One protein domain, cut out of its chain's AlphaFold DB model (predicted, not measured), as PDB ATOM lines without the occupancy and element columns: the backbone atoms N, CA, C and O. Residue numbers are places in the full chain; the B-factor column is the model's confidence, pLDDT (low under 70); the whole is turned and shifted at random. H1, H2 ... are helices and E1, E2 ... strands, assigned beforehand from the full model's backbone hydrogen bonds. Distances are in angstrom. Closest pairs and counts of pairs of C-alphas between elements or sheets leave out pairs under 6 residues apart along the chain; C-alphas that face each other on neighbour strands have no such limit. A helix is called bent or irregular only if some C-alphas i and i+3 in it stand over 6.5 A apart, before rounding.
ATOM      1  N   LEU A 680       6.309  -7.777  47.807       75.00
ATOM      2  CA  LEU A 680       5.554  -6.613  47.358       75.00
ATOM      3  C   LEU A 680       4.520  -7.059  46.317       75.00
ATOM      4  O   LEU A 680       4.882  -7.560  45.253       75.00
ATOM      5  N   VAL A 681       3.233  -6.863  46.604       72.69
ATOM      6  CA  VAL A 681       2.181  -6.956  45.585       72.69
ATOM      7  C   VAL A 681       2.239  -5.688  44.749       72.69
ATOM      8  O   VAL A 681       2.132  -4.598  45.304       72.69
ATOM      9  N   THR A 682       2.370  -5.824  43.432       66.62
ATOM     10  CA  THR A 682       2.259  -4.722  42.469       66.62
ATOM     11  C   THR A 682       1.148  -5.021  41.465       66.62
ATOM     12  O   THR A 682       0.885  -6.185  41.140       66.62
ATOM     13  N   ASN A 683       0.469  -3.986  40.968       63.75
ATOM     14  CA  ASN A 683      -0.516  -4.124  39.892       63.75
ATOM     15  C   ASN A 683      -0.187  -3.218  38.681       63.75
ATOM     16  O   ASN A 683       0.651  -2.320  38.790       63.75
ATOM     17  N   PRO A 684      -0.840  -3.418  37.517       53.81
ATOM     18  CA  PRO A 684      -0.580  -2.621  36.311       53.81
ATOM     19  C   PRO A 684      -0.915  -1.126  36.425       53.81
ATOM     20  O   PRO A 684      -0.539  -0.362  35.541       53.81
ATOM     21  N   HIS A 685      -1.623  -0.705  37.476       56.44
ATOM     22  CA  HIS A 685      -1.998   0.689  37.724       56.44
ATOM     23  C   HIS A 685      -0.989   1.431  38.616       56.44
ATOM     24  O   HIS A 685      -1.141   2.630  38.827       56.44
ATOM     25  N   GLY A 686       0.053   0.745  39.103       60.44
ATOM     26  CA  GLY A 686       1.073   1.319  39.984       60.44
ATOM     27  C   GLY A 686       0.757   1.206  41.477       60.44
ATOM     28  O   GLY A 686       1.532   1.715  42.285       60.44
ATOM     29  N   ASP A 687      -0.327   0.517  41.852       68.56
ATOM     30  CA  ASP A 687      -0.652   0.252  43.255       68.56
ATOM     31  C   ASP A 687       0.325  -0.774  43.831       68.56
ATOM     32  O   ASP A 687       0.697  -1.744  43.157       68.56
ATOM     33  N   MET A 688       0.729  -0.573  45.086       74.44
ATOM     34  CA  MET A 688       1.745  -1.394  45.742       74.44
ATOM     35  C   MET A 688       1.324  -1.734  47.172       74.44
ATOM     36  O   MET A 688       0.719  -0.912  47.851       74.44
ATOM     37  N   ARG A 689       1.645  -2.941  47.650       80.56
ATOM     38  CA  ARG A 689       1.423  -3.324  49.053       80.56
ATOM     39  C   ARG A 689       2.486  -4.295  49.538       80.56
ATOM     40  O   ARG A 689       2.688  -5.345  48.930       80.56
ATOM     41  N   PHE A 690       3.161  -3.933  50.619       85.12
ATOM     42  CA  PHE A 690       4.238  -4.705  51.220       85.12
ATOM     43  C   PHE A 690       3.728  -5.611  52.338       85.12
ATOM     44  O   PHE A 690       2.836  -5.244  53.105       85.12
ATOM     45  N   PHE A 691       4.330  -6.791  52.432       83.62
ATOM     46  CA  PHE A 691       4.108  -7.759  53.493       83.62
ATOM     47  C   PHE A 691       5.468  -8.287  53.957       83.62
ATOM     48  O   PHE A 691       6.206  -8.885  53.171       83.62
ATOM     49  N   GLY A 692       5.792  -8.043  55.228       82.62
ATOM     50  CA  GLY A 692       7.050  -8.471  55.842       82.62
ATOM     51  C   GLY A 692       7.087  -9.959  56.227       82.62
ATOM     52  O   GLY A 692       6.090 -10.674  56.062       82.62
ATOM     53  N   PRO A 693       8.209 -10.433  56.804       80.81
ATOM     54  CA  PRO A 693       8.473 -11.857  57.040       80.81
ATOM     55  C   PRO A 693       7.462 -12.544  57.966       80.81
ATOM     56  O   PRO A 693       7.127 -13.712  57.773       80.81
ATOM     57  N   SER A 694       6.960 -11.798  58.954       81.38
ATOM     58  CA  SER A 694       5.980 -12.240  59.954       81.38
ATOM     59  C   SER A 694       4.560 -12.411  59.405       81.38
ATOM     60  O   SER A 694       3.695 -12.947  60.096       81.38
ATOM     61  N   SER A 695       4.291 -11.968  58.174       81.75
ATOM     62  CA  SER A 695       2.989 -12.167  57.546       81.75
ATOM     63  C   SER A 695       2.757 -13.645  57.233       81.75
ATOM     64  O   SER A 695       3.610 -14.289  56.629       81.75
ATOM     65  N   GLY A 696       1.555 -14.163  57.506       74.44
ATOM     66  CA  GLY A 696       1.142 -15.494  57.034       74.44
ATOM     67  C   GLY A 696       1.163 -15.646  55.503       74.44
ATOM     68  O   GLY A 696       1.136 -16.762  54.991       74.44
ATOM     69  N   PHE A 697       1.261 -14.537  54.762       76.56
ATOM     70  CA  PHE A 697       1.457 -14.536  53.316       76.56
ATOM     71  C   PHE A 697       2.934 -14.600  52.879       76.56
ATOM     72  O   PHE A 697       3.195 -14.688  51.683       76.56
ATOM     73  N   SER A 698       3.923 -14.620  53.778       77.50
ATOM     74  CA  SER A 698       5.341 -14.757  53.388       77.50
ATOM     75  C   SER A 698       5.625 -16.059  52.614       77.50
ATOM     76  O   SER A 698       6.548 -16.118  51.803       77.50
ATOM     77  N   ILE A 699       4.762 -17.076  52.737       79.12
ATOM     78  CA  ILE A 699       4.785 -18.307  51.926       79.12
ATOM     79  C   ILE A 699       4.512 -18.090  50.422       79.12
ATOM     80  O   ILE A 699       4.910 -18.926  49.613       79.12
ATOM     81  N   ILE A 700       3.878 -16.977  50.023       77.19
ATOM     82  CA  ILE A 700       3.688 -16.608  48.605       77.19
ATOM     83  C   ILE A 700       4.766 -15.644  48.073       77.19
ATOM     84  O   ILE A 700       4.683 -15.235  46.916       77.19
ATOM     85  N   SER A 701       5.793 -15.321  48.867       78.12
ATOM     86  CA  SER A 701       7.011 -14.645  48.387       78.12
ATOM     87  C   SER A 701       7.782 -15.501  47.376       78.12
ATOM     88  O   SER A 701       7.552 -16.703  47.265       78.12
ATOM     89  N   ASP A 702       8.744 -14.920  46.658       76.50
ATOM     90  CA  ASP A 702       9.560 -15.671  45.695       76.50
ATOM     91  C   ASP A 702      10.342 -16.841  46.351       76.50
ATOM     92  O   ASP A 702      10.305 -17.954  45.813       76.50
ATOM     93  N   PRO A 703      10.973 -16.675  47.538       80.75
ATOM     94  CA  PRO A 703      11.534 -17.792  48.305       80.75
ATOM     95  C   PRO A 703      10.481 -18.802  48.779       80.75
ATOM     96  O   PRO A 703      10.700 -20.009  48.650       80.75
ATOM     97  N   GLY A 704       9.329 -18.334  49.274       82.62
ATOM     98  CA  GLY A 704       8.231 -19.189  49.735       82.62
ATOM     99  C   GLY A 704       7.655 -20.059  48.615       82.62
ATOM    100  O   GLY A 704       7.550 -21.275  48.760       82.62
ATOM    101  N   VAL A 705       7.404 -19.468  47.446       84.38
ATOM    102  CA  VAL A 705       6.973 -20.160  46.226       84.38
ATOM    103  C   VAL A 705       8.005 -21.194  45.793       84.38
ATOM    104  O   VAL A 705       7.628 -22.341  45.573       84.38
ATOM    105  N   ARG A 706       9.300 -20.847  45.726       84.25
ATOM    106  CA  ARG A 706      10.364 -21.814  45.388       84.25
ATOM    107  C   ARG A 706      10.408 -22.979  46.381       84.25
ATOM    108  O   ARG A 706      10.566 -24.125  45.960       84.25
ATOM    109  N   TRP A 707      10.232 -22.710  47.676       84.62
ATOM    110  CA  TRP A 707      10.165 -23.742  48.712       84.62
ATOM    111  C   TRP A 707       8.931 -24.640  48.544       84.62
ATOM    112  O   TRP A 707       9.083 -25.859  48.510       84.62
ATOM    113  N   VAL A 708       7.730 -24.082  48.342       86.31
ATOM    114  CA  VAL A 708       6.513 -24.876  48.094       86.31
ATOM    115  C   VAL A 708       6.644 -25.698  46.811       86.31
ATOM    116  O   VAL A 708       6.337 -26.890  46.826       86.31
ATOM    117  N   GLU A 709       7.139 -25.120  45.712       88.62
ATOM    118  CA  GLU A 709       7.385 -25.830  44.446       88.62
ATOM    119  C   GLU A 709       8.371 -26.994  44.622       88.62
ATOM    120  O   GLU A 709       8.176 -28.055  44.027       88.62
ATOM    121  N   HIS A 710       9.389 -26.829  45.472       87.50
ATOM    122  CA  HIS A 710      10.337 -27.883  45.825       87.50
ATOM    123  C   HIS A 710       9.689 -28.993  46.672       87.50
ATOM    124  O   HIS A 710       9.756 -30.162  46.293       87.50
ATOM    125  N   GLN A 711       9.027 -28.645  47.785       88.56
ATOM    126  CA  GLN A 711       8.421 -29.625  48.700       88.56
ATOM    127  C   GLN A 711       7.270 -30.405  48.050       88.56
ATOM    128  O   GLN A 711       7.184 -31.624  48.176       88.56
ATOM    129  N   THR A 712       6.396 -29.716  47.314       86.81
ATOM    130  CA  THR A 712       5.214 -30.323  46.676       86.81
ATOM    131  C   THR A 712       5.506 -30.935  45.306       86.81
ATOM    132  O   THR A 712       4.647 -31.613  44.744       86.81
ATOM    133  N   ARG A 713       6.685 -30.657  44.727       84.44
ATOM    134  CA  ARG A 713       7.046 -30.919  43.318       84.44
ATOM    135  C   ARG A 713       6.094 -30.276  42.290       84.44
ATOM    136  O   ARG A 713       6.186 -30.568  41.096       84.44
ATOM    137  N   ASN A 714       5.195 -29.385  42.717       82.25
ATOM    138  CA  ASN A 714       4.172 -28.772  41.877       82.25
ATOM    139  C   ASN A 714       4.675 -27.472  41.232       82.25
ATOM    140  O   ASN A 714       4.489 -26.386  41.775       82.25
ATOM    141  N   ARG A 715       5.235 -27.575  40.021       78.25
ATOM    142  CA  ARG A 715       5.720 -26.425  39.224       78.25
ATOM    143  C   ARG A 715       4.634 -25.433  38.768       78.25
ATOM    144  O   ARG A 715       4.963 -24.430  38.146       78.25
ATOM    145  N   ASN A 716       3.355 -25.697  39.050       81.25
ATOM    146  CA  ASN A 716       2.261 -24.766  38.759       81.25
ATOM    147  C   ASN A 716       1.923 -23.858  39.956       81.25
ATOM    148  O   ASN A 716       1.113 -22.940  39.806       81.25
ATOM    149  N   TYR A 717       2.524 -24.072  41.137       80.12
ATOM    150  CA  TYR A 717       2.212 -23.282  42.334       80.12
ATOM    151  C   TYR A 717       2.504 -21.786  42.142       80.12
ATOM    152  O   TYR A 717       1.677 -20.961  42.525       80.12
ATOM    153  N   ARG A 718       3.594 -21.416  41.454       82.00
ATOM    154  CA  ARG A 718       3.897 -20.015  41.113       82.00
ATOM    155  C   ARG A 718       2.795 -19.328  40.310       82.00
ATOM    156  O   ARG A 718       2.484 -18.170  40.579       82.00
ATOM    157  N   HIS A 719       2.157 -20.033  39.374       80.62
ATOM    158  CA  HIS A 719       1.025 -19.483  38.625       80.62
ATOM    159  C   HIS A 719      -0.200 -19.278  39.531       80.62
ATOM    160  O   HIS A 719      -0.884 -18.259  39.434       80.62
ATOM    161  N   THR A 720      -0.446 -20.200  40.467       79.62
ATOM    162  CA  THR A 720      -1.506 -20.070  41.479       79.62
ATOM    163  C   THR A 720      -1.250 -18.890  42.423       79.62
ATOM    164  O   THR A 720      -2.155 -18.083  42.629       79.62
ATOM    165  N   ALA A 721      -0.025 -18.729  42.933       74.81
ATOM    166  CA  ALA A 721       0.369 -17.598  43.774       74.81
ATOM    167  C   ALA A 721       0.185 -16.256  43.037       74.81
ATOM    168  O   ALA A 721      -0.502 -15.366  43.536       74.81
ATOM    169  N   GLN A 722       0.678 -16.149  41.796       72.75
ATOM    170  CA  GLN A 722       0.467 -14.971  40.942       72.75
ATOM    171  C   GLN A 722      -1.021 -14.687  40.676       72.75
ATOM    172  O   GLN A 722      -1.431 -13.525  40.638       72.75
ATOM    173  N   LYS A 723      -1.852 -15.725  40.508       74.31
ATOM    174  CA  LYS A 723      -3.302 -15.573  40.324       74.31
ATOM    175  C   LYS A 723      -3.985 -15.049  41.592       74.31
ATOM    176  O   LYS A 723      -4.813 -14.148  41.486       74.31
ATOM    177  N   ILE A 724      -3.617 -15.559  42.770       69.69
ATOM    178  CA  ILE A 724      -4.120 -15.074  44.067       69.69
ATOM    179  C   ILE A 724      -3.772 -13.592  44.251       69.69
ATOM    180  O   ILE A 724      -4.657 -12.798  44.558       69.69
ATOM    181  N   MET A 725      -2.523 -13.199  43.978       63.50
ATOM    182  CA  MET A 725      -2.087 -11.798  44.051       63.50
ATOM    183  C   MET A 725      -2.919 -10.894  43.125       63.50
ATOM    184  O   MET A 725      -3.486  -9.901  43.582       63.50
ATOM    185  N   ARG A 726      -3.054 -11.269  41.842       61.09
ATOM    186  CA  ARG A 726      -3.760 -10.477  40.814       61.09
ATOM    187  C   ARG A 726      -5.273 -10.357  41.022       61.09
ATOM    188  O   ARG A 726      -5.844  -9.358  40.601       61.09
ATOM    189  N   HIS A 727      -5.920 -11.349  41.634       55.88
ATOM    190  CA  HIS A 727      -7.367 -11.333  41.900       55.88
ATOM    191  C   HIS A 727      -7.740 -10.874  43.316       55.88
ATOM    192  O   HIS A 727      -8.926 -10.843  43.654       55.88
ATOM    193  N   SER A 728      -6.767 -10.536  44.163       52.59
ATOM    194  CA  SER A 728      -7.058 -10.136  45.538       52.59
ATOM    195  C   SER A 728      -7.779  -8.781  45.595       52.59
ATOM    196  O   SER A 728      -7.298  -7.775  45.083       52.59
TER     197      SER A 728
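AT A GLANCE: This is residues 680 to 728 of the 1259 residues of the protein "Fungal_trans domain-containing protein" of Aspergillus wentii DTO 134E9 (UniProt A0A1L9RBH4). A small hairpin of two short strands, E1 and E2, sits at one end of the domain, and two helices of equal residue count, H1 and H2, make a second part: H1 runs away from the hairpin, and H2 comes back towards it at a steep angle to H1, until its last turn stands near E1. The length runs from the turn of the hairpin at His 685 to the far end of H1 at Gln 711, and a stretch with no named element, residues 692 to 701, leads from E2 to H1. The printed part has 49 residues, with two named strands and two named helices in the order E1, E2, H1, H2; the sheet has the order E1 - E2 and is antiparallel, and the class is mixed, helices and strands. The whole is only just compact, close to loose, with a radius of gyration of the C-alphas of 11.3 A and spans of 33 by 23 by 13 A.

IN THESE COORDINATES: The sheet begins with E1, residues 680 to 682, whose first C-alpha, that of Leu 680, is at (5.554, -6.613, 47.358); E1 measures 6.2 A from first to last C-alpha. E2, residues 688 to 691, measures 10.3 A and ends at C-alpha 691. H1, residues 702 to 712, measures 15.3 A, from C-alpha 702 at (9.560, -15.671, 45.695) to C-alpha 712 at (5.214, -30.323, 46.676), with the largest change in y. H2, residues 717 to 727, also measures 15.3 A, and y rises again along it, to C-alpha 727 at (-7.367, -11.333, 41.900). Neither helix is bent.

HOW THE PARTS SIT: E1 and E2 form a hairpin: they are antiparallel neighbours joined by a tight link of 5 residues, and their directions stand at 158 degrees. The C-alphas of Leu 680 and Phe 690 face each other at 4.5 A, and those of Thr 682 and Met 688 at 4.7 A. Across the pair, N 681 and O 689 are 2.8 A apart and N 689 and O 681 are 2.9 A apart, both within hydrogen-bond range. From E2 a short link of 10 residues leads to H1. E1 and H1 are apart. H1 and H2 are joined by a tight link of 4 residues. They touch, with 7 pairs of C-alphas within 8 A, the closest being those of Val 705 and Arg 718 at 6.0 A. They run opposite ways at a steep tilt of 48 degrees, and their centres are 13.2 A apart. E1 and H2 have 1 pair of C-alphas within 8 A, those of Val 681 and Met 725 at 6.6 A, and their centres are 11.7 A apart. E2 and H2 are apart. In H1 and H2 every pair of O i and N i+4 is within hydrogen-bond range.

THE WHOLE: The two C-alphas farthest apart, those of His 685 and Gln 711, are 33.9 A from each other. The first and last printed C-alphas, those of Leu 680 and Ser 728, are 13.2 A apart. The printed part has no cut, and no link between its named elements is long. The mean pLDDT of the printed part is 76.2. Confidence is under 70 in 11 residues: residues 682 to 687, of which 682 belongs to E1, and residues 724 to 728, of which 724 to 727 belong to H2. The mean pLDDT is 85 for H1 and 72 for H2, and 81 for E2 and 71 for E1.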